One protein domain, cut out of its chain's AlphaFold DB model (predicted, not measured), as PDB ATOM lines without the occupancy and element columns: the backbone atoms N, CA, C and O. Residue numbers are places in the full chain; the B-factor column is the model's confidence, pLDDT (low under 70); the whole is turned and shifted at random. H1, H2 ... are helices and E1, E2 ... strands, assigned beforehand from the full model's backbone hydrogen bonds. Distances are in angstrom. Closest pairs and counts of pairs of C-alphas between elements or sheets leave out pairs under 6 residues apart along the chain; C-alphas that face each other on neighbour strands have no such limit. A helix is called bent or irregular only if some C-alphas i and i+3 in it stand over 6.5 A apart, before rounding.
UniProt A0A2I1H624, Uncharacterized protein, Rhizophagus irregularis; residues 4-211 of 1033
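Overview. This is residues 4 to 211 of the 1033 residues of an uncharacterized protein of Rhizophagus irregularis (UniProt A0A2I1H624). A strongly twisted, curled sheet of five strands wraps round the short helix H4, and the hairpin E5 E6 packs on its edge strand E8. A second part is the two-stranded ribbon E1 E4, covered by H1; the small hairpin E2 E3 follows E1, and another, E12 E13, comes last. The printed part has 208 residues, with four named helices and thirteen named strands in the order H1 E1 E2 E3 E4 H2 E5 E6 H3 E7 H4 E8 E9 E10 E11 E12 E13. The large sheet has the order E8 E9 E7 E11 E10, all antiparallel, and the class is mixed, helices and strands. The whole is only just compact, close to loose, with a radius of gyration of the C-alphas of 19.7 A and spans of 63 by 48 by 29 A.

Arrangement. H1, residues 9 to 20, comes closest to E1, residues 24 to 30, at the C-alphas of Ala 17 and Ile 24, 6.3 A apart. E1 is antiparallel to E4, residues 53 to 60, with N 28 and O 57 at 2.9 A. The hairpin of E2, residues 35 to 40, and E3, residues 46 to 49, has N 37 and O 47 at 2.9 A. With residue 20 alone, H1 touches H2, residues 63 to 70, about perpendicular at 78 degrees; the closest C-alphas, of Ser 20 and Ala 65, are 5.0 A apart. The hairpin of E5, residues 76 to 79, and E6, residues 82 to 85, has N 77 and O 84 at 2.8 A; the C-alphas of Ser 76 and Thr 129 in E8, residues 127 to 132, are 5.4 A apart. H3, residues 94 to 101, only grazes the large sheet, with residues 98 to 101. In that sheet E7, residues 103 to 110, bends by 54 degrees at residue 107. E9, residues 141 to 148, pairs with E8 (N 131 and O 145, 2.9 A) and E7 (N 106 and O 144, 2.8 A). E11, residues 168 to 174, pairs with E7 (N 105 and O 173, 2.8 A) and E10, residues 161 to 165 (N 165 and O 168, 2.8 A). The sheet curls round H4, residues 119 to 124, whose Ile 122 has its C-alpha 6.7 A from that of Ile 146 in E9. E7, H4 and E8 form a split strand-helix-strand unit, two strands running the same way with E9 between them, and its crossover is right-handed. The hairpin of E12, residues 200 to 202, and E13, residues 208 to 210, has N 209 and O 201 at 2.8 A. Every O i to N i+4 pair is within hydrogen-bond range in H1, H3 and H4; in H2 it is 3 of 4.

Along the chain. H1 is 16.6 A long and begins at C-alpha 9 (55.081, -25.281, -26.941). E4 is 22.7 A long, E9 23.1 A, E7 20.1 A and E11 20.0 A. E13 ends at C-alpha 210 (52.314, 5.018, -47.124).

Size, cuts and confidence. The two C-alphas farthest apart, of Lys 62 and Asn 204, are 63.4 A apart. The printed part has no cut. The links E9 to E10, 12 residues, and E11 to E12, 25 residues, are long. The mean pLDDT of the printed part is 78.3, and 43 residues are under 70, among them residues 35 to 50.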
ATOM      1  N   PRO A   4      51.697 -18.417 -32.264       82.44
ATOM      2  CA  PRO A   4      52.806 -17.630 -32.803       82.44
ATOM      3  C   PRO A   4      54.055 -18.496 -33.013       82.44
ATOM      4  O   PRO A   4      54.413 -19.293 -32.146       82.44
ATOM      5  N   TYR A   5      54.736 -18.348 -34.154       81.19
ATOM      6  CA  TYR A   5      55.815 -19.261 -34.573       81.19
ATOM      7  C   TYR A   5      56.913 -19.467 -33.500       81.19
ATOM      8  O   TYR A   5      57.355 -20.594 -33.262       81.19
ATOM      9  N   ASN A   6      57.276 -18.393 -32.788       80.12
ATOM     10  CA  ASN A   6      58.306 -18.384 -31.740       80.12
ATOM     11  C   ASN A   6      57.802 -18.735 -30.321       80.12
ATOM     12  O   ASN A   6      58.613 -18.752 -29.402       80.12
ATOM     13  N   TYR A   7      56.502 -18.971 -30.104       82.31
ATOM     14  CA  TYR A   7      55.963 -19.234 -28.759       82.31
ATOM     15  C   TYR A   7      56.376 -20.621 -28.233       82.31
ATOM     16  O   TYR A   7      56.461 -21.572 -29.020       82.31
ATOM     17  N   ASP A   8      56.612 -20.758 -26.925       83.50
ATOM     18  CA  ASP A   8      57.015 -22.036 -26.325       83.50
ATOM     19  C   ASP A   8      55.846 -23.034 -26.265       83.50
ATOM     20  O   ASP A   8      54.804 -22.807 -25.644       83.50
ATOM     21  N   VAL A   9      56.046 -24.181 -26.910       84.56
ATOM     22  CA  VAL A   9      55.081 -25.281 -26.941       84.56
ATOM     23  C   VAL A   9      54.976 -25.964 -25.574       84.56
ATOM     24  O   VAL A   9      53.868 -26.347 -25.201       84.56
ATOM     25  N   LYS A  10      56.053 -26.050 -24.776       84.94
ATOM     26  CA  LYS A  10      56.000 -26.716 -23.459       84.94
ATOM     27  C   LYS A  10      55.077 -25.983 -22.481       84.94
ATOM     28  O   LYS A  10      54.301 -26.625 -21.773       84.94
ATOM     29  N   MET A  11      55.071 -24.646 -22.502       83.56
ATOM     30  CA  MET A  11      54.118 -23.845 -21.719       83.56
ATOM     31  C   MET A  11      52.663 -24.059 -22.170       83.56
ATOM     32  O   MET A  11      51.773 -24.161 -21.326       83.56
ATOM     33  N   LEU A  12      52.411 -24.169 -23.482       85.88
ATOM     34  CA  LEU A  12      51.070 -24.439 -24.017       85.88
ATOM     35  C   LEU A  12      50.565 -25.836 -23.629       85.88
ATOM     36  O   LEU A  12      49.444 -25.959 -23.143       85.88
ATOM     37  N   LEU A  13      51.390 -26.875 -23.797       87.75
ATOM     38  CA  LEU A  13      51.039 -28.252 -23.436       87.75
ATOM     39  C   LEU A  13      50.705 -28.368 -21.947       87.75
ATOM     40  O   LEU A  13      49.661 -28.913 -21.593       87.75
ATOM     41  N   LYS A  14      51.526 -27.775 -21.070       86.19
ATOM     42  CA  LYS A  14      51.252 -27.771 -19.628       86.19
ATOM     43  C   LYS A  14      49.964 -27.021 -19.268       86.19
ATOM     44  O   LYS A  14      49.240 -27.453 -18.373       86.19
ATOM     45  N   HIS A  15      49.635 -25.936 -19.973       83.88
ATOM     46  CA  HIS A  15      48.356 -25.246 -19.781       83.88
ATOM     47  C   HIS A  15      47.160 -26.105 -20.227       83.88
ATOM     48  O   HIS A  15      46.143 -26.134 -19.537       83.88
ATOM     49  N   LEU A  16      47.283 -26.830 -21.345       86.88
ATOM     50  CA  LEU A  16      46.244 -27.742 -21.833       86.88
ATOM     51  C   LEU A  16      46.011 -28.914 -20.867       86.88
ATOM     52  O   LEU A  16      44.864 -29.143 -20.491       86.88
ATOM     53  N   ALA A  17      47.078 -29.581 -20.409       86.12
ATOM     54  CA  ALA A  17      47.002 -30.686 -19.447       86.12
ATOM     55  C   ALA A  17      46.358 -30.260 -18.114       86.12
ATOM     56  O   ALA A  17      45.459 -30.935 -17.612       86.12
ATOM     57  N   ASN A  18      46.755 -29.099 -17.572       85.44
ATOM     58  CA  ASN A  18      46.138 -28.533 -16.367       85.44
ATOM     59  C   ASN A  18      44.646 -28.206 -16.573       85.44
ATOM     60  O   ASN A  18      43.847 -28.428 -15.667       85.44
ATOM     61  N   LYS A  19      44.246 -27.687 -17.747       82.44
ATOM     62  CA  LYS A  19      42.838 -27.345 -18.018       82.44
ATOM     63  C   LYS A  19      41.926 -28.566 -18.137       82.44
ATOM     64  O   LYS A  19      40.834 -28.534 -17.579       82.44
ATOM     65  N   SER A  20      42.359 -29.614 -18.836       81.25
ATOM     66  CA  SER A  20      41.568 -30.841 -19.010       81.25
ATOM     67  C   SER A  20      41.723 -31.853 -17.867       81.25
ATOM     68  O   SER A  20      41.044 -32.878 -17.869       81.25
ATOM     69  N   ASN A  21      42.617 -31.587 -16.906       83.06
ATOM     70  CA  ASN A  21      43.031 -32.514 -15.848       83.06
ATOM     71  C   ASN A  21      43.384 -33.918 -16.389       83.06
ATOM     72  O   ASN A  21      42.989 -34.960 -15.851       83.06
ATOM     73  N   SER A  22      44.093 -33.940 -17.520       83.88
ATOM     74  CA  SER A  22      44.455 -35.158 -18.238       83.88
ATOM     75  C   SER A  22      45.872 -35.071 -18.785       83.88
ATOM     76  O   SER A  22      46.334 -34.028 -19.251       83.88
ATOM     77  N   LYS A  23      46.549 -36.211 -18.707       86.12
ATOM     78  CA  LYS A  23      47.901 -36.443 -19.192       86.12
ATOM     79  C   LYS A  23      47.948 -36.305 -20.715       86.12
ATOM     80  O   LYS A  23      47.038 -36.756 -21.416       86.12
ATOM     81  N   ILE A  24      49.000 -35.678 -21.231       87.62
ATOM     82  CA  ILE A  24      49.281 -35.642 -22.671       87.62
ATOM     83  C   ILE A  24      50.222 -36.805 -22.985       87.62
ATOM     84  O   ILE A  24      51.280 -36.930 -22.364       87.62
ATOM     85  N   LEU A  25      49.805 -37.652 -23.929       83.69
ATOM     86  CA  LEU A  25      50.546 -38.834 -24.372       83.69
ATOM     87  C   LEU A  25      51.538 -38.505 -25.492       83.69
ATOM     88  O   LEU A  25      52.651 -39.010 -25.483       83.69
ATOM     89  N   ASP A  26      51.119 -37.677 -26.450       84.25
ATOM     90  CA  ASP A  26      51.885 -37.325 -27.652       84.25
ATOM     91  C   ASP A  26      51.536 -35.895 -28.105       84.25
ATOM     92  O   ASP A  26      50.430 -35.388 -27.861       84.25
ATOM     93  N   HIS A  27      52.487 -35.235 -28.764       87.00
ATOM     94  CA  HIS A  27      52.290 -33.949 -29.416       87.00
ATOM     95  C   HIS A  27      53.194 -33.781 -30.648       87.00
ATOM     96  O   HIS A  27      54.387 -34.079 -30.625       87.00
ATOM     97  N   LYS A  28      52.636 -33.196 -31.713       86.31
ATOM     98  CA  LYS A  28      53.325 -32.968 -32.994       86.31
ATOM     99  C   LYS A  28      53.271 -31.490 -33.376       86.31
ATOM    100  O   LYS A  28      52.206 -30.948 -33.687       86.31
ATOM    101  N   GLU A  29      54.422 -30.817 -33.325       86.81
ATOM    102  CA  GLU A  29      54.569 -29.412 -33.726       86.81
ATOM    103  C   GLU A  29      54.729 -29.310 -35.252       86.81
ATOM    104  O   GLU A  29      55.693 -29.806 -35.829       86.81
ATOM    105  N   ILE A  30      53.798 -28.624 -35.916       83.44
ATOM    106  CA  ILE A  30      53.775 -28.474 -37.375       83.44
ATOM    107  C   ILE A  30      54.165 -27.036 -37.735       83.44
ATOM    108  O   ILE A  30      53.376 -26.088 -37.623       83.44
ATOM    109  N   LYS A  31      55.411 -26.874 -38.189       80.56
ATOM    110  CA  LYS A  31      55.967 -25.621 -38.719       80.56
ATOM    111  C   LYS A  31      55.927 -25.650 -40.246       80.56
ATOM    112  O   LYS A  31      56.581 -26.474 -40.874       80.56
ATOM    113  N   LYS A  32      55.179 -24.726 -40.858       73.38
ATOM    114  CA  LYS A  32      55.176 -24.562 -42.322       73.38
ATOM    115  C   LYS A  32      56.528 -24.005 -42.787       73.38
ATOM    116  O   LYS A  32      57.132 -23.194 -42.088       73.38
ATOM    117  N   GLN A  33      57.004 -24.422 -43.958       67.06
ATOM    118  CA  GLN A  33      58.252 -23.885 -44.513       67.06
ATOM    119  C   GLN A  33      58.072 -22.428 -44.996       67.06
ATOM    120  O   GLN A  33      56.948 -22.031 -45.326       67.06
ATOM    121  N   PRO A  34      59.143 -21.608 -45.048       70.56
ATOM    122  CA  PRO A  34      59.074 -20.254 -45.591       70.56
ATOM    123  C   PRO A  34      58.644 -20.252 -47.064       70.56
ATOM    124  O   PRO A  34      59.284 -20.883 -47.904       70.56
ATOM    125  N   LYS A  35      57.577 -19.521 -47.404       68.50
ATOM    126  CA  LYS A  35      57.084 -19.437 -48.790       68.50
ATOM    127  C   LYS A  35      57.957 -18.508 -49.631       68.50
ATOM    128  O   LYS A  35      58.315 -17.427 -49.164       68.50
ATOM    129  N   ARG A  36      58.241 -18.887 -50.882       64.25
ATOM    130  CA  ARG A  36      58.808 -17.977 -51.893       64.25
ATOM    131  C   ARG A  36      57.833 -16.822 -52.172       64.25
ATOM    132  O   ARG A  36      56.619 -17.013 -52.106       64.25
ATOM    133  N   ILE A  37      58.360 -15.652 -52.519       68.38
ATOM    134  CA  ILE A  37      57.632 -14.606 -53.250       68.38
ATOM    135  C   ILE A  37      58.166 -14.545 -54.684       68.38
ATOM    136  O   ILE A  37      59.382 -14.586 -54.881       68.38
ATOM    137  N   LEU A  38      57.274 -14.343 -55.655       48.59
ATOM    138  CA  LEU A  38      57.634 -13.817 -56.972       48.59
ATOM    139  C   LEU A  38      58.460 -12.526 -56.818       48.59
ATOM    140  O   LEU A  38      58.096 -11.619 -56.068       48.59
ATOM    141  N   GLY A  39      59.582 -12.452 -57.537       55.09
ATOM    142  CA  GLY A  39      60.512 -11.320 -57.509       55.09
ATOM    143  C   GLY A  39      61.781 -11.566 -56.683       55.09
ATOM    144  O   GLY A  39      61.755 -12.035 -55.542       55.09
ATOM    145  N   ARG A  40      62.927 -11.203 -57.269       56.81
ATOM    146  CA  ARG A  40      64.266 -11.319 -56.666       56.81
ATOM    147  C   ARG A  40      64.618 -10.084 -55.831       56.81
ATOM    148  O   ARG A  40      64.113  -8.988 -56.062       56.81
ATOM    149  N   ASN A  41      65.494 -10.243 -54.841       61.69
ATOM    150  CA  ASN A  41      66.074  -9.116 -54.104       61.69
ATOM    151  C   ASN A  41      67.179  -8.408 -54.916       61.69
ATOM    152  O   ASN A  41      67.556  -8.862 -55.995       61.69
ATOM    153  N   ARG A  42      67.744  -7.318 -54.367       54.09
ATOM    154  CA  ARG A  42      68.805  -6.495 -54.999       54.09
ATOM    155  C   ARG A  42      70.085  -7.261 -55.394       54.09
ATOM    156  O   ARG A  42      70.966  -6.676 -56.003       54.09
ATOM    157  N   TYR A  43      70.200  -8.540 -55.035       64.50
ATOM    158  CA  TYR A  43      71.335  -9.414 -55.335       64.50
ATOM    159  C   TYR A  43      70.926 -10.657 -56.143       64.50
ATOM    160  O   TYR A  43      71.600 -11.683 -56.059       64.50
ATOM    161  N   GLY A  44      69.795 -10.603 -56.858       59.03
ATOM    162  CA  GLY A  44      69.340 -11.665 -57.762       59.03
ATOM    163  C   GLY A  44      68.793 -12.926 -57.082       59.03
ATOM    164  O   GLY A  44      68.570 -13.922 -57.761       59.03
ATOM    165  N   LYS A  45      68.569 -12.915 -55.763       60.31
ATOM    166  CA  LYS A  45      68.147 -14.101 -54.991       60.31
ATOM    167  C   LYS A  45      66.638 -14.076 -54.701       60.31
ATOM    168  O   LYS A  45      66.113 -12.979 -54.487       60.31
ATOM    169  N   PRO A  46      65.949 -15.231 -54.633       58.44
ATOM    170  CA  PRO A  46      64.541 -15.298 -54.240       58.44
ATOM    171  C   PRO A  46      64.290 -14.673 -52.866       58.44
ATOM    172  O   PRO A  46      65.123 -14.755 -51.959       58.44
ATOM    173  N   ASN A  47      63.116 -14.065 -52.708       62.38
ATOM    174  CA  ASN A  47      62.619 -13.620 -51.412       62.38
ATOM    175  C   ASN A  47      61.809 -14.741 -50.749       62.38
ATOM    176  O   ASN A  47      61.005 -15.394 -51.412       62.38
ATOM    177  N   TYR A  48      61.976 -14.921 -49.436       69.00
ATOM    178  CA  TYR A  48      61.208 -15.880 -48.635       69.00
ATOM    179  C   TYR A  48      60.455 -15.171 -47.504       69.00
ATOM    180  O   TYR A  48      60.982 -14.255 -46.870       69.00
ATOM    181  N   ILE A  49      59.232 -15.624 -47.229       65.19
ATOM    182  CA  ILE A  49      58.393 -15.198 -46.107       65.19
ATOM    183  C   ILE A  49      58.290 -16.355 -45.112       65.19
ATOM    184  O   ILE A  49      57.663 -17.375 -45.396       65.19
ATOM    185  N   ASN A  50      58.855 -16.175 -43.917       67.56
ATOM    186  CA  ASN A  50      58.618 -17.076 -42.787       67.56
ATOM    187  C   ASN A  50      57.138 -16.995 -42.366       67.56
ATOM    188  O   ASN A  50      56.600 -15.882 -42.312       67.56
ATOM    189  N   PRO A  51      56.463 -18.110 -42.033       73.75
ATOM    190  CA  PRO A  51      55.079 -18.063 -41.568       73.75
ATOM    191  C   PRO A  51      54.971 -17.337 -40.220       73.75
ATOM    192  O   PRO A  51      55.842 -17.451 -39.362       73.75
ATOM    193  N   SER A  52      53.872 -16.609 -40.009       71.56
ATOM    194  CA  SER A  52      53.616 -15.925 -38.726       71.56
ATOM    195  C   SER A  52      53.192 -16.883 -37.600       71.56
ATOM    196  O   SER A  52      53.410 -16.598 -36.421       71.56
ATOM    197  N   TYR A  53      52.612 -18.029 -37.967       83.62
ATOM    198  CA  TYR A  53      52.004 -18.990 -37.052       83.62
ATOM    199  C   TYR A  53      52.463 -20.421 -37.339       83.62
ATOM    200  O   TYR A  53      52.849 -20.759 -38.461       83.62
ATOM    201  N   LYS A  54      52.368 -21.262 -36.313       86.81
ATOM    202  CA  LYS A  54      52.567 -22.711 -36.353       86.81
ATOM    203  C   LYS A  54      51.329 -23.441 -35.836       86.81
ATOM    204  O   LYS A  54      50.438 -22.854 -35.213       86.81
ATOM    205  N   GLN A  55      51.276 -24.732 -36.119       87.31
ATOM    206  CA  GLN A  55      50.201 -25.627 -35.712       87.31
ATOM    207  C   GLN A  55      50.759 -26.649 -34.709       87.31
ATOM    208  O   GLN A  55      51.966 -26.871 -34.637       87.31
ATOM    209  N   LEU A  56      49.883 -27.221 -33.890       89.56
ATOM    210  CA  LEU A  56      50.221 -28.207 -32.866       89.56
ATOM    211  C   LEU A  56      49.057 -29.190 -32.795       89.56
ATOM    212  O   LEU A  56      47.915 -28.753 -32.630       89.56
ATOM    213  N   ILE A  57      49.362 -30.474 -32.935       88.81
ATOM    214  CA  ILE A  57      48.449 -31.583 -32.648       88.81
ATOM    215  C   ILE A  57      48.821 -32.114 -31.260       88.81
ATOM    216  O   ILE A  57      50.004 -32.153 -30.920       88.81
ATOM    217  N   VAL A  58      47.822 -32.469 -30.452       88.56
ATOM    218  CA  VAL A  58      47.984 -32.949 -29.070       88.56
ATOM    219  C   VAL A  58      47.068 -34.151 -28.866       88.56
ATOM    220  O   VAL A  58      45.886 -34.077 -29.207       88.56
ATOM    221  N   ARG A  59      47.599 -35.234 -28.296       87.38
ATOM    222  CA  ARG A  59      46.849 -36.442 -27.939       87.38
ATOM    223  C   ARG A  59      46.757 -36.561 -26.420       87.38
ATOM    224  O   ARG A  59      47.769 -36.738 -25.744       87.38
ATOM    225  N   PHE A  60      45.541 -36.470 -25.890       89.00
ATOM    226  CA  PHE A  60      45.267 -36.697 -24.470       89.00
ATOM    227  C   PHE A  60      45.118 -38.190 -24.157       89.00
ATOM    228  O   PHE A  60      44.822 -38.999 -25.034       89.00
ATOM    229  N   GLU A  61      45.306 -38.533 -22.887       87.94
ATOM    230  CA  GLU A  61      45.084 -39.871 -22.328       87.94
ATOM    231  C   GLU A  61      43.594 -40.229 -22.218       87.94
ATOM    232  O   GLU A  61      43.218 -41.379 -22.435       87.94
ATOM    233  N   LYS A  62      42.737 -39.256 -21.877       87.56
ATOM    234  CA  LYS A  62      41.317 -39.486 -21.562       87.56
ATOM    235  C   LYS A  62      40.411 -38.861 -22.617       87.56
ATOM    236  O   LYS A  62      40.578 -37.690 -22.947       87.56
ATOM    237  N   GLN A  63      39.394 -39.597 -23.069       83.62
ATOM    238  CA  GLN A  63      38.388 -39.077 -24.006       83.62
ATOM    239  C   GLN A  63      37.675 -37.831 -23.451       83.62
ATOM    240  O   GLN A  63      37.542 -36.837 -24.157       83.62
ATOM    241  N   SER A  64      37.377 -37.802 -22.148       83.81
ATOM    242  CA  SER A  64      36.777 -36.638 -21.478       83.81
ATOM    243  C   SER A  64      37.596 -35.344 -21.594       83.81
ATOM    244  O   SER A  64      37.033 -34.255 -21.492       83.81
ATOM    245  N   ALA A  65      38.907 -35.429 -21.850       84.19
ATOM    246  CA  ALA A  65      39.749 -34.267 -22.129       84.19
ATOM    247  C   ALA A  65      39.543 -33.708 -23.544       84.19
ATOM    248  O   ALA A  65      39.629 -32.497 -23.731       84.19
ATOM    249  N   TYR A  66      39.252 -34.568 -24.526       84.12
ATOM    250  CA  TYR A  66      38.798 -34.148 -25.853       84.12
ATOM    251  C   TYR A  66      37.414 -33.505 -25.744       84.12
ATOM    252  O   TYR A  66      37.233 -32.360 -26.158       84.12
ATOM    253  N   ASP A  67      36.477 -34.198 -25.094       82.94
ATOM    254  CA  ASP A  67      35.085 -33.764 -24.954       82.94
ATOM    255  C   ASP A  67      34.990 -32.387 -24.269       82.94
ATOM    256  O   ASP A  67      34.259 -31.515 -24.737       82.94
ATOM    257  N   TYR A  68      35.806 -32.135 -23.238       84.94
ATOM    258  CA  TYR A  68      35.923 -30.835 -22.559       84.94
ATOM    259  C   TYR A  68      36.267 -29.665 -23.504       84.94
ATOM    260  O   TYR A  68      35.776 -28.552 -23.317       84.94
ATOM    261  N   PHE A  69      37.084 -29.895 -24.540       83.19
ATOM    262  CA  PHE A  69      37.417 -28.878 -25.550       83.19
ATOM    263  C   PHE A  69      36.441 -28.851 -26.747       83.19
ATOM    264  O   PHE A  69      36.434 -27.880 -27.515       83.19
ATOM    265  N   MET A  70      35.613 -29.891 -26.913       81.81
ATOM    266  CA  MET A  70      34.631 -29.994 -28.001       81.81
ATOM    267  C   MET A  70      33.203 -29.593 -27.607       81.81
ATOM    268  O   MET A  70      32.436 -29.208 -28.488       81.81
ATOM    269  N   GLN A  71      32.874 -29.549 -26.311       69.94
ATOM    270  CA  GLN A  71      31.691 -28.845 -25.793       69.94
ATOM    271  C   GLN A  71      31.637 -27.400 -26.339       69.94
ATOM    272  O   GLN A  71      32.679 -26.758 -26.502       69.94
ATOM    273  N   GLU A  72      30.428 -26.898 -26.651       56.22
ATOM    274  CA  GLU A  72      30.190 -25.846 -27.671       56.22
ATOM    275  C   GLU A  72      30.884 -24.479 -27.452       56.22
ATOM    276  O   GLU A  72      30.837 -23.619 -28.331       56.22
ATOM    277  N   GLU A  73      31.551 -24.254 -26.319       63.91
ATOM    278  CA  GLU A  73      32.116 -22.955 -25.936       63.91
ATOM    279  C   GLU A  73      33.635 -22.823 -26.178       63.91
ATOM    280  O   GLU A  73      34.124 -21.715 -26.412       63.91
ATOM    281  N   TYR A  74      34.403 -23.923 -26.193       77.38
ATOM    282  CA  TYR A  74      35.880 -23.888 -26.216       77.38
ATOM    283  C   TYR A  74      36.505 -23.884 -27.626       77.38
ATOM    284  O   TYR A  74      37.378 -24.684 -27.965       77.38
ATOM    285  N   TRP A  75      36.097 -22.928 -28.466       82.94
ATOM    286  CA  TRP A  75      36.654 -22.734 -29.817       82.94
ATOM    287  C   TRP A  75      38.029 -22.038 -29.826       82.94
ATOM    288  O   TRP A  75      38.780 -22.139 -30.802       82.94
ATOM    289  N   SER A  76      38.375 -21.309 -28.762       83.12
ATOM    290  CA  SER A  76      39.668 -20.633 -28.625       83.12
ATOM    291  C   SER A  76      40.135 -20.523 -27.171       83.12
ATOM    292  O   SER A  76      39.365 -20.692 -26.227       83.12
ATOM    293  N   LEU A  77      41.433 -20.266 -27.006       84.25
ATOM    294  CA  LEU A  77      42.122 -20.108 -25.731       84.25
ATOM    295  C   LEU A  77      42.943 -18.814 -25.763       84.25
ATOM    296  O   LEU A  77      43.835 -18.666 -26.599       84.25
ATOM    297  N   GLU A  78      42.654 -17.879 -24.859       78.38
ATOM    298  CA  GLU A  78      43.430 -16.644 -24.724       78.38
ATOM    299  C   GLU A  78      44.733 -16.892 -23.958       78.38
ATOM    300  O   GLU A  78      44.729 -17.457 -22.864       78.38
ATOM    301  N   ILE A  79      45.850 -16.457 -24.544       75.81
ATOM    302  CA  ILE A  79      47.186 -16.519 -23.951       75.81
ATOM    303  C   ILE A  79      47.853 -15.160 -24.159       75.81
ATOM    304  O   ILE A  79      48.085 -14.734 -25.289       75.81
ATOM    305  N   GLU A  80      48.155 -14.478 -23.054       72.88
ATOM    306  CA  GLU A  80      48.762 -13.140 -23.001       72.88
ATOM    307  C   GLU A  80      48.052 -12.078 -23.857       72.88
ATOM    308  O   GLU A  80      47.238 -11.324 -23.343       72.88
ATOM    309  N   ASN A  81      48.391 -11.984 -25.146       71.38
ATOM    310  CA  ASN A  81      47.899 -10.984 -26.097       71.38
ATOM    311  C   ASN A  81      47.429 -11.609 -27.432       71.38
ATOM    312  O   ASN A  81      47.219 -10.891 -28.416       71.38
ATOM    313  N   PHE A  82      47.285 -12.937 -27.497       73.25
ATOM    314  CA  PHE A  82      46.835 -13.672 -28.681       73.25
ATOM    315  C   PHE A  82      45.813 -14.766 -28.328       73.25
ATOM    316  O   PHE A  82      45.714 -15.211 -27.188       73.25
ATOM    317  N   LEU A  83      45.039 -15.190 -29.329       80.69
ATOM    318  CA  LEU A  83      44.127 -16.330 -29.235       80.69
ATOM    319  C   LEU A  83      44.756 -17.532 -29.944       80.69
ATOM    320  O   LEU A  83      45.166 -17.423 -31.099       80.69
ATOM    321  N   VAL A  84      44.800 -18.675 -29.265       85.12
ATOM    322  CA  VAL A  84      45.077 -19.986 -29.861       85.12
ATOM    323  C   VAL A  84      43.740 -20.608 -30.250       85.12
ATOM    324  O   VAL A  84      42.862 -20.774 -29.405       85.12
ATOM    325  N   ARG A  85      43.566 -20.969 -31.521       86.06
ATOM    326  CA  ARG A  85      42.334 -21.605 -32.012       86.06
ATOM    327  C   ARG A  85      42.339 -23.108 -31.717       86.06
ATOM    328  O   ARG A  85      43.348 -23.776 -31.970       86.06
ATOM    329  N   ILE A  86      41.218 -23.645 -31.243       88.69
ATOM    330  CA  ILE A  86      41.027 -25.067 -30.923       88.69
ATOM    331  C   ILE A  86      40.066 -25.691 -31.944       88.69
ATOM    332  O   ILE A  86      38.938 -25.233 -32.119       88.69
ATOM    333  N   LEU A  87      40.527 -26.748 -32.612       87.44
ATOM    334  CA  LEU A  87      39.779 -27.559 -33.577       87.44
ATOM    335  C   LEU A  87      40.035 -29.048 -33.274       87.44
ATOM    336  O   LEU A  87      41.096 -29.350 -32.717       87.44
ATOM    337  N   PRO A  88      39.138 -29.963 -33.682       85.50
ATOM    338  CA  PRO A  88      39.446 -31.387 -33.800       85.50
ATOM    339  C   PRO A  88      40.738 -31.654 -34.584       85.50
ATOM    340  O   PRO A  88      41.123 -30.879 -35.463       85.50
ATOM    341  N   GLY A  89      41.399 -32.776 -34.285       80.69
ATOM    342  CA  GLY A  89      42.591 -33.214 -35.021       80.69
ATOM    343  C   GLY A  89      42.286 -33.754 -36.424       80.69
ATOM    344  O   GLY A  89      43.162 -33.733 -37.284       80.69
ATOM    345  N   ASN A  90      41.051 -34.208 -36.656       81.94
ATOM    346  CA  ASN A  90      40.570 -34.720 -37.934       81.94
ATOM    347  C   ASN A  90      39.815 -33.617 -38.711       81.94
ATOM    348  O   ASN A  90      38.809 -33.126 -38.196       81.94
ATOM    349  N   PRO A  91      40.233 -33.241 -39.937       80.12
ATOM    350  CA  PRO A  91      39.499 -32.291 -40.779       80.12
ATOM    351  C   PRO A  91      38.091 -32.754 -41.184       80.12
ATOM    352  O   PRO A  91      37.227 -31.921 -41.459       80.12
ATOM    353  N   GLU A  92      37.846 -34.067 -41.209       82.94
ATOM    354  CA  GLU A  92      36.552 -34.628 -41.607       82.94
ATOM    355  C   GLU A  92      35.487 -34.587 -40.501       82.94
ATOM    356  O   GLU A  92      34.304 -34.776 -40.794       82.94
ATOM    357  N   ASP A  93      35.894 -34.300 -39.261       84.12
ATOM    358  CA  ASP A  93      35.029 -34.209 -38.083       84.12
ATOM    359  C   ASP A  93      33.917 -33.142 -38.280       84.12
ATOM    360  O   ASP A  93      34.197 -32.029 -38.752       84.12
ATOM    361  N   PRO A  94      32.648 -33.434 -37.933       84.00
ATOM    362  CA  PRO A  94      31.547 -32.481 -38.094       84.00
ATOM    363  C   PRO A  94      31.751 -31.186 -37.290       84.00
ATOM    364  O   PRO A  94      31.400 -30.109 -37.778       84.00
ATOM    365  N   GLU A  95      32.377 -31.243 -36.111       84.19
ATOM    366  CA  GLU A  95      32.716 -30.065 -35.308       84.19
ATOM    367  C   GLU A  95      33.884 -29.285 -35.946       84.19
ATOM    368  O   GLU A  95      33.899 -28.056 -35.879       84.19
ATOM    369  N   TYR A  96      34.816 -29.932 -36.663       86.31
ATOM    370  CA  TYR A  96      35.836 -29.223 -37.460       86.31
ATOM    371  C   TYR A  96      35.183 -28.424 -38.595       86.31
ATOM    372  O   TYR A  96      35.468 -27.232 -38.773       86.31
ATOM    373  N   LYS A  97      34.266 -29.055 -39.336       85.56
ATOM    374  CA  LYS A  97      33.512 -28.427 -40.435       85.56
ATOM    375  C   LYS A  97      32.639 -27.279 -39.916       85.56
ATOM    376  O   LYS A  97      32.742 -26.159 -40.418       85.56
ATOM    377  N   LYS A  98      31.893 -27.485 -38.825       86.00
ATOM    378  CA  LYS A  98      31.148 -26.429 -38.111       86.00
ATOM    379  C   LYS A  98      32.059 -25.254 -37.734       86.00
ATOM    380  O   LYS A  98      31.810 -24.138 -38.190       86.00
ATOM    381  N   ARG A  99      33.168 -25.510 -37.020       85.00
ATOM    382  CA  ARG A  99      34.143 -24.499 -36.549       85.00
ATOM    383  C   ARG A  99      34.928 -23.780 -37.652       85.00
ATOM    384  O   ARG A  99      35.690 -22.857 -37.343       85.00
ATOM    385  N   THR A 100      34.797 -24.181 -38.918       84.50
ATOM    386  CA  THR A 100      35.489 -23.564 -40.068       84.50
ATOM    387  C   THR A 100      34.549 -22.956 -41.114       84.50
ATOM    388  O   THR A 100      34.970 -22.030 -41.807       84.50
ATOM    389  N   SER A 101      33.293 -23.407 -41.185       85.56
ATOM    390  CA  SER A 101      32.317 -23.079 -42.241       85.56
ATOM    391  C   SER A 101      31.887 -21.608 -42.360       85.56
ATOM    392  O   SER A 101      31.736 -21.115 -43.477       85.56
ATOM    393  N   LYS A 102      31.665 -20.898 -41.245       87.19
ATOM    394  CA  LYS A 102      31.101 -19.535 -41.233       87.19
ATOM    395  C   LYS A 102      32.042 -18.556 -40.527       87.19
ATOM    396  O   LYS A 102      32.495 -18.798 -39.405       87.19
ATOM    397  N   TYR A 103      32.343 -17.435 -41.183       88.50
ATOM    398  CA  TYR A 103      33.202 -16.383 -40.640       88.50
ATOM    399  C   TYR A 103      32.940 -15.011 -41.269       88.50
ATOM    400  O   TYR A 103      32.398 -14.904 -42.367       88.50
ATOM    401  N   TYR A 104      33.403 -13.967 -40.583       87.94
ATOM    402  CA  TYR A 104      33.500 -12.600 -41.085       87.94
ATOM    403  C   TYR A 104      34.961 -12.224 -41.345       87.94
ATOM    404  O   TYR A 104      35.838 -12.465 -40.512       87.94
ATOM    405  N   LYS A 105      35.227 -11.609 -42.498       88.94
ATOM    406  CA  LYS A 105      36.524 -11.045 -42.891       88.94
ATOM    407  C   LYS A 105      36.555  -9.570 -42.493       88.94
ATOM    408  O   LYS A 105      35.852  -8.763 -43.092       88.94
ATOM    409  N   VAL A 106      37.378  -9.210 -41.511       88.88
ATOM    410  CA  VAL A 106      37.584  -7.816 -41.083       88.88
ATOM    411  C   VAL A 106      38.867  -7.270 -41.706       88.88
ATOM    412  O   VAL A 106      39.927  -7.892 -41.593       88.88
ATOM    413  N   THR A 107      38.796  -6.102 -42.343       87.50
ATOM    414  CA  THR A 107      39.939  -5.410 -42.966       87.50
ATOM    415  C   THR A 107      40.051  -3.957 -42.496       87.50
ATOM    416  O   THR A 107      39.146  -3.416 -41.860       87.50
ATOM    417  N   GLY A 108      41.191  -3.317 -42.778       81.88
ATOM    418  CA  GLY A 108      41.470  -1.927 -42.384       81.88
ATOM    419  C   GLY A 108      42.057  -1.756 -40.975       81.88
ATOM    420  O   GLY A 108      42.425  -0.636 -40.612       81.88
ATOM    421  N   LEU A 109      42.196  -2.840 -40.196       88.12
ATOM    422  CA  LEU A 109      42.692  -2.798 -38.813       88.12
ATOM    423  C   LEU A 109      44.148  -2.295 -38.757       88.12
ATOM    424  O   LEU A 109      44.972  -2.737 -39.559       88.12
ATOM    425  N   PRO A 110      44.533  -1.450 -37.783       86.50
ATOM    426  CA  PRO A 110      45.931  -1.067 -37.572       86.50
ATOM    427  C   PRO A 110      46.880  -2.272 -37.433       86.50
ATOM    428  O   PRO A 110      46.518  -3.310 -36.871       86.50
ATOM    429  N   ILE A 111      48.129  -2.146 -37.887       84.50
ATOM    430  CA  ILE A 111      49.039  -3.295 -38.045       84.50
ATOM    431  C   ILE A 111      49.414  -3.995 -36.724       84.50
ATOM    432  O   ILE A 111      49.701  -5.191 -36.708       84.50
ATOM    433  N   ASN A 112      49.375  -3.283 -35.592       83.56
ATOM    434  CA  ASN A 112      49.664  -3.820 -34.256       83.56
ATOM    435  C   ASN A 112      48.422  -4.317 -33.485       83.56
ATOM    436  O   ASN A 112      48.544  -4.626 -32.295       83.56
ATOM    437  N   THR A 113      47.252  -4.391 -34.124       85.56
ATOM    438  CA  THR A 113      45.992  -4.859 -33.515       85.56
ATOM    439  C   THR A 113      46.114  -6.298 -32.993       85.56
ATOM    440  O   THR A 113      46.600  -7.191 -33.697       85.56
ATOM    441  N   THR A 114      45.678  -6.514 -31.754       85.06
ATOM    442  CA  THR A 114      45.569  -7.801 -31.048       85.06
ATOM    443  C   THR A 114      44.101  -8.207 -30.916       85.06
ATOM    444  O   THR A 114      43.208  -7.414 -31.200       85.06
ATOM    445  N   ALA A 115      43.832  -9.434 -30.461       82.06
ATOM    446  CA  ALA A 115      42.460  -9.901 -30.243       82.06
ATOM    447  C   ALA A 115      41.705  -9.077 -29.179       82.06
ATOM    448  O   ALA A 115      40.485  -8.953 -29.256       82.06
ATOM    449  N   ARG A 116      42.425  -8.471 -28.222       83.12
ATOM    450  CA  ARG A 116      41.840  -7.635 -27.165       83.12
ATOM    451  C   ARG A 116      41.284  -6.319 -27.701       83.12
ATOM    452  O   ARG A 116      40.157  -5.976 -27.360       83.12
ATOM    453  N   ASP A 117      42.013  -5.620 -28.578       84.75
ATOM    454  CA  ASP A 117      41.550  -4.321 -29.105       84.75
ATOM    455  C   ASP A 117      40.263  -4.476 -29.943       84.75
ATOM    456  O   ASP A 117      39.416  -3.588 -29.940       84.75
ATOM    457  N   ILE A 118      40.085  -5.618 -30.624       87.12
ATOM    458  CA  ILE A 118      38.872  -5.949 -31.398       87.12
ATOM    459  C   ILE A 118      37.857  -6.808 -30.626       87.12
ATOM    460  O   ILE A 118      36.871  -7.252 -31.213       87.12
ATOM    461  N   SER A 119      38.042  -7.021 -29.318       84.69
ATOM    462  CA  SER A 119      37.093  -7.775 -28.485       84.69
ATOM    463  C   SER A 119      35.645  -7.254 -28.575       84.69
ATOM    464  O   SER A 119      34.745  -8.089 -28.662       84.69
ATOM    465  N   PRO A 120      35.368  -5.930 -28.655       85.25
ATOM    466  CA  PRO A 120      34.006  -5.434 -28.877       85.25
ATOM    467  C   PRO A 120      33.392  -5.910 -30.202       85.25
ATOM    468  O   PRO A 120      32.228  -6.296 -30.230       85.25
ATOM    469  N   ILE A 121      34.182  -5.952 -31.281       85.94
ATOM    470  CA  ILE A 121      33.740  -6.401 -32.613       85.94
ATOM    471  C   ILE A 121      33.512  -7.918 -32.610       85.94
ATOM    472  O   ILE A 121      32.501  -8.388 -33.125       85.94
ATOM    473  N   ILE A 122      34.409  -8.685 -31.976       86.50
ATOM    474  CA  ILE A 122      34.246 -10.137 -31.794       86.50
ATOM    475  C   ILE A 122      32.952 -10.432 -31.021       86.50
ATOM    476  O   ILE A 122      32.176 -11.277 -31.453       86.50
ATOM    477  N   LYS A 123      32.679  -9.712 -29.923       86.50
ATOM    478  CA  LYS A 123      31.447  -9.876 -29.132       86.50
ATOM    479  C   LYS A 123      30.191  -9.509 -29.924       86.50
ATOM    480  O   LYS A 123      29.233 -10.271 -29.898       86.50
ATOM    481  N   HIS A 124      30.204  -8.387 -30.646       85.38
ATOM    482  CA  HIS A 124      29.067  -7.939 -31.456       85.38
ATOM    483  C   HIS A 124      28.718  -8.924 -32.585       85.38
ATOM    484  O   HIS A 124      27.547  -9.191 -32.822       85.38
ATOM    485  N   LEU A 125      29.726  -9.526 -33.227       83.88
ATOM    486  CA  LEU A 125      29.544 -10.558 -34.257       83.88
ATOM    487  C   LEU A 125      29.310 -11.973 -33.685       83.88
ATOM    488  O   LEU A 125      29.288 -12.930 -34.451       83.88
ATOM    489  N   ILE A 126      29.192 -12.132 -32.360       85.31
ATOM    490  CA  ILE A 126      29.073 -13.428 -31.657       85.31
ATOM    491  C   ILE A 126      30.206 -14.414 -32.047       85.31
ATOM    492  O   ILE A 126      30.030 -15.626 -32.195       85.31
ATOM    493  N   GLY A 127      31.410 -13.866 -32.230       83.12
ATOM    494  CA  GLY A 127      32.621 -14.573 -32.638       83.12
ATOM    495  C   GLY A 127      33.167 -15.502 -31.557       83.12
ATOM    496  O   GLY A 127      33.557 -15.058 -30.479       83.12
ATOM    497  N   ARG A 128      33.270 -16.794 -31.880       83.56
ATOM    498  CA  ARG A 128      33.804 -17.845 -30.994       83.56
ATOM    499  C   ARG A 128      35.335 -17.998 -31.099       83.56
ATOM    500  O   ARG A 128      35.984 -18.465 -30.163       83.56
ATOM    501  N   THR A 129      35.944 -17.589 -32.217       84.94
ATOM    502  CA  THR A 129      37.412 -17.489 -32.366       84.94
ATOM    503  C   THR A 129      37.801 -16.453 -33.420       84.94
ATOM    504  O   THR A 129      37.100 -16.278 -34.415       84.94
ATOM    505  N   CYS A 130      38.948 -15.792 -33.245       85.31
ATOM    506  CA  CYS A 130      39.489 -14.817 -34.193       85.31
ATOM    507  C   CYS A 130      40.927 -15.174 -34.589       85.31
ATOM    508  O   CYS A 130      41.796 -15.299 -33.726       85.31
ATOM    509  N   THR A 131      41.195 -15.276 -35.892       84.38
ATOM    510  CA  THR A 131      42.546 -15.450 -36.451       84.38
ATOM    511  C   THR A 131      42.970 -14.193 -37.212       84.38
ATOM    512  O   THR A 131      42.134 -13.384 -37.613       84.38
ATOM    513  N   PHE A 132      44.274 -13.990 -37.403       85.25
ATOM    514  CA  PHE A 132      44.814 -12.821 -38.103       85.25
ATOM    515  C   PHE A 132      45.604 -13.233 -39.346       85.25
ATOM    516  O   PHE A 132      46.319 -14.233 -39.334       85.25
ATOM    517  N   THR A 133      45.536 -12.429 -40.409       80.69
ATOM    518  CA  THR A 133      46.340 -12.665 -41.614       80.69
ATOM    519  C   THR A 133      47.793 -12.248 -41.414       80.69
ATOM    520  O   THR A 133      48.097 -11.296 -40.690       80.69
ATOM    521  N   GLN A 134      48.700 -12.894 -42.145       74.25
ATOM    522  CA  GLN A 134      50.074 -12.420 -42.277       74.25
ATOM    523  C   GLN A 134      50.122 -11.100 -43.067       74.25
ATOM    524  O   GLN A 134      49.546 -10.990 -44.146       74.25
ATOM    525  N   THR A 135      50.828 -10.103 -42.536       74.00
ATOM    526  CA  THR A 135      51.009  -8.781 -43.158       74.00
ATOM    527  C   THR A 135      52.326  -8.705 -43.926       74.00
ATOM    528  O   THR A 135      53.368  -9.100 -43.399       74.00
ATOM    529  N   SER A 136      52.316  -8.146 -45.137       68.25
ATOM    530  CA  SER A 136      53.545  -7.901 -45.907       68.25
ATOM    531  C   SER A 136      54.365  -6.729 -45.338       68.25
ATOM    532  O   SER A 136      53.862  -5.912 -44.560       68.25
ATOM    533  N   ARG A 137      55.628  -6.581 -45.773       65.06
ATOM    534  CA  ARG A 137      56.476  -5.429 -45.400       65.06
ATOM    535  C   ARG A 137      55.824  -4.085 -45.749       65.06
ATOM    536  O   ARG A 137      56.014  -3.129 -44.999       65.06
ATOM    537  N   PHE A 138      55.055  -4.027 -46.833       67.75
ATOM    538  CA  PHE A 138      54.432  -2.810 -47.365       67.75
ATOM    539  C   PHE A 138      53.002  -2.575 -46.861       67.75
ATOM    540  O   PHE A 138      52.466  -1.492 -47.050       67.75
ATOM    541  N   SER A 139      52.394  -3.555 -46.185       71.31
ATOM    542  CA  SER A 139      51.056  -3.399 -45.614       71.31
ATOM    543  C   SER A 139      51.043  -2.306 -44.534       71.31
ATOM    544  O   SER A 139      51.912  -2.287 -43.646       71.31
ATOM    545  N   THR A 140      50.070  -1.398 -44.628       76.19
ATOM    546  CA  THR A 140      49.770  -0.353 -43.629       76.19
ATOM    547  C   THR A 140      48.857  -0.872 -42.515       76.19
ATOM    548  O   THR A 140      48.868  -0.316 -41.416       76.19
ATOM    549  N   MET A 141      48.094  -1.932 -42.807       78.44
ATOM    550  CA  MET A 141      47.033  -2.517 -41.988       78.44
ATOM    551  C   MET A 141      47.290  -4.004 -41.695       78.44
ATOM    552  O   MET A 141      48.332  -4.568 -42.031       78.44
ATOM    553  N   LYS A 142      46.302  -4.645 -41.078       84.75
ATOM    554  CA  LYS A 142      46.190  -6.079 -40.828       84.75
ATOM    555  C   LYS A 142      44.733  -6.505 -41.048       84.75
ATOM    556  O   LYS A 142      43.826  -5.704 -40.838       84.75
ATOM    557  N   ASN A 143      44.503  -7.756 -41.446       87.19
ATOM    558  CA  ASN A 143      43.155  -8.315 -41.587       87.19
ATOM    559  C   ASN A 143      42.938  -9.438 -40.562       87.19
ATOM    560  O   ASN A 143      43.900 -10.032 -40.059       87.19
ATOM    561  N   ALA A 144      41.678  -9.731 -40.255       88.38
ATOM    562  CA  ALA A 144      41.266 -10.778 -39.325       88.38
ATOM    563  C   ALA A 144      40.105 -11.610 -39.889       88.38
ATOM    564  O   ALA A 144      39.308 -11.108 -40.681       88.38
ATOM    565  N   TYR A 145      39.999 -12.861 -39.448       88.44
ATOM    566  CA  TYR A 145      38.843 -13.724 -39.684       88.44
ATOM    567  C   TYR A 145      38.212 -14.089 -38.340       88.44
ATOM    568  O   TYR A 145      38.855 -14.724 -37.500       88.44
ATOM    569  N   ILE A 146      36.963 -13.673 -38.134       88.88
ATOM    570  CA  ILE A 146      36.177 -13.944 -36.926       88.88
ATOM    571  C   ILE A 146      35.192 -15.061 -37.269       88.88
ATOM    572  O   ILE A 146      34.267 -14.846 -38.046       88.88
ATOM    573  N   TYR A 147      35.410 -16.254 -36.722       87.38
ATOM    574  CA  TYR A 147      34.548 -17.417 -36.935       87.38
ATOM    575  C   TYR A 147      33.421 -17.433 -35.902       87.38
ATOM    576  O   TYR A 147      33.647 -17.134 -34.723       87.38
ATOM    577  N   VAL A 148      32.229 -17.811 -36.349       87.56
ATOM    578  CA  VAL A 148      30.999 -17.854 -35.547       87.56
ATOM    579  C   VAL A 148      30.377 -19.244 -35.621       87.56
ATOM    580  O   VAL A 148      30.690 -20.017 -36.527       87.56
ATOM    581  N   ASP A 149      29.476 -19.555 -34.692       85.81
ATOM    582  CA  ASP A 149      28.612 -20.726 -34.847       85.81
ATOM    583  C   ASP A 149      27.639 -20.501 -36.022       85.81
ATOM    584  O   ASP A 149      27.053 -19.415 -36.096       85.81
ATOM    585  N   PRO A 150      27.432 -21.475 -36.931       85.00
ATOM    586  CA  PRO A 150      26.440 -21.360 -37.997       85.00
ATOM    587  C   PRO A 150      25.029 -20.996 -37.518       85.00
ATOM    588  O   PRO A 150      24.355 -20.257 -38.229       85.00
ATOM    589  N   LYS A 151      24.618 -21.410 -36.308       83.19
ATOM    590  CA  LYS A 151      23.335 -21.020 -35.681       83.19
ATOM    591  C   LYS A 151      23.184 -19.497 -35.511       83.19
ATOM    592  O   LYS A 151      22.069 -18.993 -35.451       83.19
ATOM    593  N   ASN A 152      24.306 -18.778 -35.417       81.88
ATOM    594  CA  ASN A 152      24.379 -17.341 -35.133       81.88
ATOM    595  C   ASN A 152      24.789 -16.512 -36.368       81.88
ATOM    596  O   ASN A 152      25.098 -15.327 -36.242       81.88
ATOM    597  N   TYR A 153      24.852 -17.126 -37.554       81.00
ATOM    598  CA  TYR A 153      25.212 -16.455 -38.803       81.00
ATOM    599  C   TYR A 153      23.941 -16.213 -39.633       81.00
ATOM    600  O   TYR A 153      23.356 -17.191 -40.091       81.00
ATOM    601  N   PRO A 154      23.506 -14.960 -39.859       75.19
ATOM    602  CA  PRO A 154      22.284 -14.688 -40.612       75.19
ATOM    603  C   PRO A 154      22.394 -15.168 -42.066       75.19
ATOM    604  O   PRO A 154      23.423 -14.980 -42.719       75.19
ATOM    605  N   ASP A 155      21.325 -15.771 -42.585       63.81
ATOM    606  CA  ASP A 155      21.320 -16.375 -43.924       63.81
ATOM    607  C   ASP A 155      21.337 -15.343 -45.060       63.81
ATOM    608  O   ASP A 155      21.893 -15.597 -46.130       63.81
ATOM    609  N   ILE A 156      20.787 -14.149 -44.817       60.53
ATOM    610  CA  ILE A 156      20.752 -13.037 -45.771       60.53
ATOM    611  C   ILE A 156      21.760 -11.971 -45.328       60.53
ATOM    612  O   ILE A 156      21.499 -11.205 -44.402       60.53
ATOM    613  N   ILE A 157      22.910 -11.895 -46.009       60.91
ATOM    614  CA  ILE A 157      23.908 -10.831 -45.802       60.91
ATOM    615  C   ILE A 157      24.298 -10.230 -47.151       60.91
ATOM    616  O   ILE A 157      25.105 -10.792 -47.891       60.91
ATOM    617  N   THR A 158      23.701  -9.083 -47.469       57.19
ATOM    618  CA  THR A 158      23.826  -8.411 -48.771       57.19
ATOM    619  C   THR A 158      24.992  -7.427 -48.852       57.19
ATOM    620  O   THR A 158      25.583  -7.285 -49.918       57.19
ATOM    621  N   ASN A 159      25.345  -6.763 -47.746       63.81
ATOM    622  CA  ASN A 159      26.278  -5.632 -47.733       63.81
ATOM    623  C   ASN A 159      27.431  -5.811 -46.733       63.81
ATOM    624  O   ASN A 159      27.304  -6.496 -45.718       63.81
ATOM    625  N   ALA A 160      28.554  -5.144 -47.009       71.62
ATOM    626  CA  ALA A 160      29.667  -5.012 -46.073       71.62
ATOM    627  C   ALA A 160      29.389  -3.900 -45.048       71.62
ATOM    628  O   ALA A 160      28.931  -2.816 -45.415       71.62
ATOM    629  N   VAL A 161      29.707  -4.137 -43.775       80.00
ATOM    630  CA  VAL A 161      29.539  -3.135 -42.710       80.00
ATOM    631  C   VAL A 161      30.817  -2.307 -42.578       80.00
ATOM    632  O   VAL A 161      31.910  -2.860 -42.447       80.00
ATOM    633  N   ILE A 162      30.681  -0.981 -42.594       81.50
ATOM    634  CA  ILE A 162      31.776  -0.029 -42.367       81.50
ATOM    635  C   ILE A 162      31.634   0.547 -40.956       81.50
ATOM    636  O   ILE A 162      30.531   0.880 -40.524       81.50
ATOM    637  N   THR A 163      32.731   0.666 -40.210       81.06
ATOM    638  CA  THR A 163      32.705   1.200 -38.834       81.06
ATOM    639  C   THR A 163      33.996   1.966 -38.523       81.06
ATOM    640  O   THR A 163      35.071   1.509 -38.916       81.06
ATOM    641  N   PRO A 164      33.952   3.116 -37.826       80.75
ATOM    642  CA  PRO A 164      35.162   3.791 -37.364       80.75
ATOM    643  C   PRO A 164      35.795   3.045 -36.178       80.75
ATOM    644  O   PRO A 164      35.143   2.769 -35.173       80.75
ATOM    645  N   PHE A 165      37.091   2.750 -36.265       81.25
ATOM    646  CA  PHE A 165      37.872   2.079 -35.224       81.25
ATOM    647  C   PHE A 165      39.260   2.722 -35.095       81.25
ATOM    648  O   PHE A 165      40.043   2.736 -36.045       81.25
ATOM    649  N   ASN A 166      39.580   3.265 -33.914       74.00
ATOM    650  CA  ASN A 166      40.877   3.888 -33.601       74.00
ATOM    651  C   ASN A 166      41.369   4.882 -34.692       74.00
ATOM    652  O   ASN A 166      42.512   4.821 -35.148       74.00
ATOM    653  N   GLY A 167      40.494   5.787 -35.146       68.06
ATOM    654  CA  GLY A 167      40.841   6.802 -36.154       68.06
ATOM    655  C   GLY A 167      41.025   6.265 -37.581       68.06
ATOM    656  O   GLY A 167      41.757   6.853 -38.373       68.06
ATOM    657  N   SER A 168      40.417   5.130 -37.925       72.19
ATOM    658  CA  SER A 168      40.383   4.589 -39.290       72.19
ATOM    659  C   SER A 168      39.092   3.810 -39.528       72.19
ATOM    660  O   SER A 168      38.575   3.183 -38.608       72.19
ATOM    661  N   ASN A 169      38.577   3.807 -40.757       82.50
ATOM    662  CA  ASN A 169      37.428   2.968 -41.099       82.50
ATOM    663  C   ASN A 169      37.880   1.515 -41.291       82.50
ATOM    664  O   ASN A 169      38.836   1.247 -42.026       82.50
ATOM    665  N   ILE A 170      37.177   0.597 -40.633       87.94
ATOM    666  CA  ILE A 170      37.290  -0.850 -40.823       87.94
ATOM    667  C   ILE A 170      36.094  -1.354 -41.627       87.94
ATOM    668  O   ILE A 170      35.017  -0.757 -41.584       87.94
ATOM    669  N   TYR A 171      36.296  -2.451 -42.353       86.25
ATOM    670  CA  TYR A 171      35.292  -3.055 -43.227       86.25
ATOM    671  C   TYR A 171      35.103  -4.514 -42.813       86.25
ATOM    672  O   TYR A 171      36.079  -5.261 -42.708       86.25
ATOM    673  N   ILE A 172      33.860  -4.907 -42.554       87.56
ATOM    674  CA  ILE A 172      33.467  -6.250 -42.125       87.56
ATOM    675  C   ILE A 172      32.664  -6.876 -43.264       87.56
ATOM    676  O   ILE A 172      31.579  -6.399 -43.596       87.56
ATOM    677  N   TYR A 173      33.195  -7.944 -43.856       84.62
ATOM    678  CA  TYR A 173      32.546  -8.676 -44.942       84.62
ATOM    679  C   TYR A 173      32.109 -10.079 -44.483       84.62
ATOM    680  O   TYR A 173      32.866 -10.733 -43.757       84.62
ATOM    681  N   PRO A 174      30.936 -10.582 -44.907       83.00
ATOM    682  CA  PRO A 174      30.543 -11.982 -44.714       83.00
ATOM    683  C   PRO A 174      31.421 -12.946 -45.530       83.00
ATOM    684  O   PRO A 174      32.040 -12.550 -46.514       83.00
ATOM    685  N   CYS A 175      31.435 -14.236 -45.180       76.31
ATOM    686  CA  CYS A 175      32.184 -15.270 -45.913       76.31
ATOM    687  C   CYS A 175      31.802 -15.353 -47.408       76.31
ATOM    688  O   CYS A 175      32.651 -15.657 -48.245       76.31
ATOM    689  N   SER A 176      30.540 -15.066 -47.743       69.25
ATOM    690  CA  SER A 176      30.024 -15.003 -49.118       69.25
ATOM    691  C   SER A 176      30.643 -13.871 -49.945       69.25
ATOM    692  O   SER A 176      30.798 -14.008 -51.156       69.25
ATOM    693  N   LEU A 177      31.042 -12.769 -49.304       69.44
ATOM    694  CA  LEU A 177      31.654 -11.608 -49.942       69.44
ATOM    695  C   LEU A 177      33.116 -11.522 -49.497       69.44
ATOM    696  O   LEU A 177      33.460 -10.845 -48.535       69.44
ATOM    697  N   SER A 178      34.019 -12.186 -50.217       63.16
ATOM    698  CA  SER A 178      35.443 -12.250 -49.855       63.16
ATOM    699  C   SER A 178      36.382 -11.363 -50.709       63.16
ATOM    700  O   SER A 178      37.547 -11.738 -50.887       63.16
ATOM    701  N   PRO A 179      35.973 -10.163 -51.191       70.06
ATOM    702  CA  PRO A 179      36.617  -9.456 -52.304       70.06
ATOM    703  C   PRO A 179      38.092  -9.118 -52.059       70.06
ATOM    704  O   PRO A 179      38.554  -9.001 -50.917       70.06
ATOM    705  N   LYS A 180      38.842  -8.902 -53.145       70.50
ATOM    706  CA  LYS A 180      40.186  -8.313 -53.072       70.50
ATOM    707  C   LYS A 180      40.056  -6.893 -52.500       70.50
ATOM    708  O   LYS A 180      39.311  -6.082 -53.029       70.50
ATOM    709  N   THR A 181      40.755  -6.615 -51.402       76.12
ATOM    710  CA  THR A 181      40.711  -5.325 -50.691       76.12
ATOM    711  C   THR A 181      42.041  -4.595 -50.815       76.12
ATOM    712  O   THR A 181      43.097  -5.220 -50.690       76.12
ATOM    713  N   CYS A 182      42.001  -3.275 -50.985       76.06
ATOM    714  CA  CYS A 182      43.174  -2.410 -50.999       76.06
ATOM    715  C   CYS A 182      44.019  -2.592 -49.724       76.06
ATOM    716  O   CYS A 182      43.526  -2.397 -48.614       76.06
ATOM    717  N   ASN A 183      45.312  -2.909 -49.881       73.00
ATOM    718  CA  ASN A 183      46.252  -3.135 -48.768       73.00
ATOM    719  C   ASN A 183      46.736  -1.844 -48.068       73.00
ATOM    720  O   ASN A 183      47.604  -1.928 -47.193       73.00
ATOM    721  N   ILE A 184      46.200  -0.677 -48.455       70.38
ATOM    722  CA  ILE A 184      46.501   0.643 -47.873       70.38
ATOM    723  C   ILE A 184      45.342   1.138 -46.996       70.38
ATOM    724  O   ILE A 184      45.571   1.433 -45.821       70.38
ATOM    725  N   CYS A 185      44.105   1.135 -47.514       71.44
ATOM    726  CA  CYS A 185      42.943   1.697 -46.810       71.44
ATOM    727  C   CYS A 185      41.941   0.674 -46.227       71.44
ATOM    728  O   CYS A 185      41.291   0.982 -45.226       71.44
ATOM    729  N   GLY A 186      41.823  -0.523 -46.823       70.81
ATOM    730  CA  GLY A 186      40.925  -1.622 -46.421       70.81
ATOM    731  C   GLY A 186      39.678  -1.808 -47.302       70.81
ATOM    732  O   GLY A 186      39.040  -2.862 -47.226       70.81
ATOM    733  N   ASN A 187      39.360  -0.827 -48.151       77.94
ATOM    734  CA  ASN A 187      38.193  -0.827 -49.037       77.94
ATOM    735  C   ASN A 187      38.330  -1.877 -50.167       77.94
ATOM    736  O   ASN A 187      39.439  -2.168 -50.617       77.94
ATOM    737  N   HIS A 188      37.212  -2.436 -50.630       76.00
ATOM    738  CA  HIS A 188      37.131  -3.341 -51.784       76.00
ATOM    739  C   HIS A 188      36.953  -2.620 -53.134       76.00
ATOM    740  O   HIS A 188      37.115  -3.245 -54.177       76.00
ATOM    741  N   ALA A 189      36.614  -1.327 -53.127       73.38
ATOM    742  CA  ALA A 189      36.266  -0.570 -54.333       73.38
ATOM    743  C   ALA A 189      37.454  -0.204 -55.254       73.38
ATOM    744  O   ALA A 189      37.223   0.251 -56.368       73.38
ATOM    745  N   HIS A 190      38.707  -0.367 -54.812       73.75
ATOM    746  CA  HIS A 190      39.902  -0.028 -55.600       73.75
ATOM    747  C   HIS A 190      41.111  -0.919 -55.267       73.75
ATOM    748  O   HIS A 190      41.184  -1.535 -54.198       73.75
ATOM    749  N   THR A 191      42.089  -0.973 -56.177       73.38
ATOM    750  CA  THR A 191      43.397  -1.619 -55.955       73.38
ATOM    751  C   THR A 191      44.343  -0.708 -55.163       73.38
ATOM    752  O   THR A 191      44.060   0.467 -54.949       73.38
ATOM    753  N   THR A 192      45.494  -1.220 -54.712       69.50
ATOM    754  CA  THR A 192      46.488  -0.419 -53.964       69.50
ATOM    755  C   THR A 192      46.948   0.834 -54.697       69.50
ATOM    756  O   THR A 192      47.250   1.849 -54.072       69.50
ATOM    757  N   ASP A 193      46.999   0.765 -56.017       67.81
ATOM    758  CA  ASP A 193      47.725   1.735 -56.832       67.81
ATOM    759  C   ASP A 193      46.834   2.952 -57.155       67.81
ATOM    760  O   ASP A 193      47.326   4.051 -57.407       67.81
ATOM    761  N   GLN A 194      45.517   2.763 -57.017       68.56
ATOM    762  CA  GLN A 194      44.445   3.756 -57.128       68.56
ATOM    763  C   GLN A 194      43.942   4.224 -55.744       68.56
ATOM    764  O   GLN A 194      42.777   4.571 -55.584       68.56
ATOM    765  N   CYS A 195      44.789   4.187 -54.707       71.50
ATOM    766  CA  CYS A 195      44.387   4.581 -53.356       71.50
ATOM    767  C   CYS A 195      44.613   6.081 -53.078       71.50
ATOM    768  O   CYS A 195      45.751   6.565 -53.085       71.50
ATOM    769  N   ASP A 196      43.532   6.793 -52.747       67.50
ATOM    770  CA  ASP A 196      43.511   8.240 -52.459       67.50
ATOM    771  C   ASP A 196      44.061   8.637 -51.073       67.50
ATOM    772  O   ASP A 196      44.025   9.810 -50.687       67.50
ATOM    773  N   GLU A 197      44.547   7.682 -50.275       68.00
ATOM    774  CA  GLU A 197      44.940   7.931 -48.885       68.00
ATOM    775  C   GLU A 197      46.186   8.827 -48.791       68.00
ATOM    776  O   GLU A 197      47.312   8.395 -49.017       68.00
ATOM    777  N   LYS A 198      45.988  10.090 -48.396       64.94
ATOM    778  CA  LYS A 198      47.014  11.155 -48.412       64.94
ATOM    779  C   LYS A 198      48.156  10.982 -47.392       64.94
ATOM    780  O   LYS A 198      49.084  11.781 -47.375       64.94
ATOM    781  N   ASN A 199      48.123   9.941 -46.557       70.50
ATOM    782  CA  ASN A 199      49.124   9.667 -45.518       70.50
ATOM    783  C   ASN A 199      50.366   8.932 -46.067       70.50
ATOM    784  O   ASN A 199      50.721   7.856 -45.581       70.50
ATOM    785  N   PHE A 200      51.052   9.509 -47.055       72.62
ATOM    786  CA  PHE A 200      52.311   8.985 -47.600       72.62
ATOM    787  C   PHE A 200      53.431  10.031 -47.599       72.62
ATOM    788  O   PHE A 200      53.180  11.232 -47.632       72.62
ATOM    789  N   THR A 201      54.677   9.563 -47.600       70.38
ATOM    790  CA  THR A 201      55.846  10.348 -48.021       70.38
ATOM    791  C   THR A 201      56.272   9.911 -49.423       70.38
ATOM    792  O   THR A 201      55.957   8.800 -49.849       70.38
ATOM    793  N   LEU A 202      56.960  10.774 -50.170       75.44
ATOM    794  CA  LEU A 202      57.604  10.386 -51.429       75.44
ATOM    795  C   LEU A 202      59.052   9.962 -51.152       75.44
ATOM    796  O   LEU A 202      59.715  10.563 -50.308       75.44
ATOM    797  N   ASP A 203      59.537   8.931 -51.848       67.81
ATOM    798  CA  ASP A 203      60.975   8.644 -51.918       67.81
ATOM    799  C   ASP A 203      61.674   9.488 -52.998       67.81
ATOM    800  O   ASP A 203      61.029  10.174 -53.792       67.81
ATOM    801  N   ASN A 204      63.008   9.415 -53.057       66.81
ATOM    802  CA  ASN A 204      63.833  10.116 -54.052       66.81
ATOM    803  C   ASN A 204      63.496   9.747 -55.517       66.81
ATOM    804  O   ASN A 204      64.005  10.381 -56.437       66.81
ATOM    805  N   ASN A 205      62.660   8.728 -55.738       73.50
ATOM    806  CA  ASN A 205      62.203   8.254 -57.040       73.50
ATOM    807  C   ASN A 205      60.699   8.561 -57.249       73.50
ATOM    808  O   ASN A 205      60.058   7.933 -58.095       73.50
ATOM    809  N   ASN A 206      60.134   9.500 -56.476       69.56
ATOM    810  CA  ASN A 206      58.729   9.929 -56.477       69.56
ATOM    811  C   ASN A 206      57.699   8.812 -56.202       69.56
ATOM    812  O   ASN A 206      56.536   8.912 -56.603       69.56
ATOM    813  N   ARG A 207      58.080   7.746 -55.486       68.12
ATOM    814  CA  ARG A 207      57.166   6.648 -55.121       68.12
ATOM    815  C   ARG A 207      56.480   6.927 -53.785       68.12
ATOM    816  O   ARG A 207      57.138   7.286 -52.811       68.12
ATOM    817  N   LYS A 208      55.162   6.703 -53.720       71.25
ATOM    818  CA  LYS A 208      54.359   6.850 -52.493       71.25
ATOM    819  C   LYS A 208      54.712   5.762 -51.465       71.25
ATOM    820  O   LYS A 208      54.374   4.592 -51.650       71.25
ATOM    821  N   ILE A 209      55.334   6.145 -50.354       68.94
ATOM    822  CA  ILE A 209      55.544   5.311 -49.165       68.94
ATOM    823  C   ILE A 209      54.460   5.655 -48.138       68.94
ATOM    824  O   ILE A 209      54.540   6.657 -47.431       68.94
ATOM    825  N   PHE A 210      53.427   4.818 -48.054       70.81
ATOM    826  CA  PHE A 210      52.314   5.018 -47.124       70.81
ATOM    827  C   PHE A 210      52.722   4.745 -45.667       70.81
ATOM    828  O   PHE A 210      53.361   3.735 -45.350       70.81
ATOM    829  N   ASN A 211      52.319   5.640 -44.767       71.50
ATOM    830  CA  ASN A 211      52.572   5.521 -43.335       71.50
ATOM    831  C   ASN A 211      51.733   4.392 -42.717       71.50
ATOM    832  O   ASN A 211      50.569   4.183 -43.057       71.50
TER     833      ASN A 211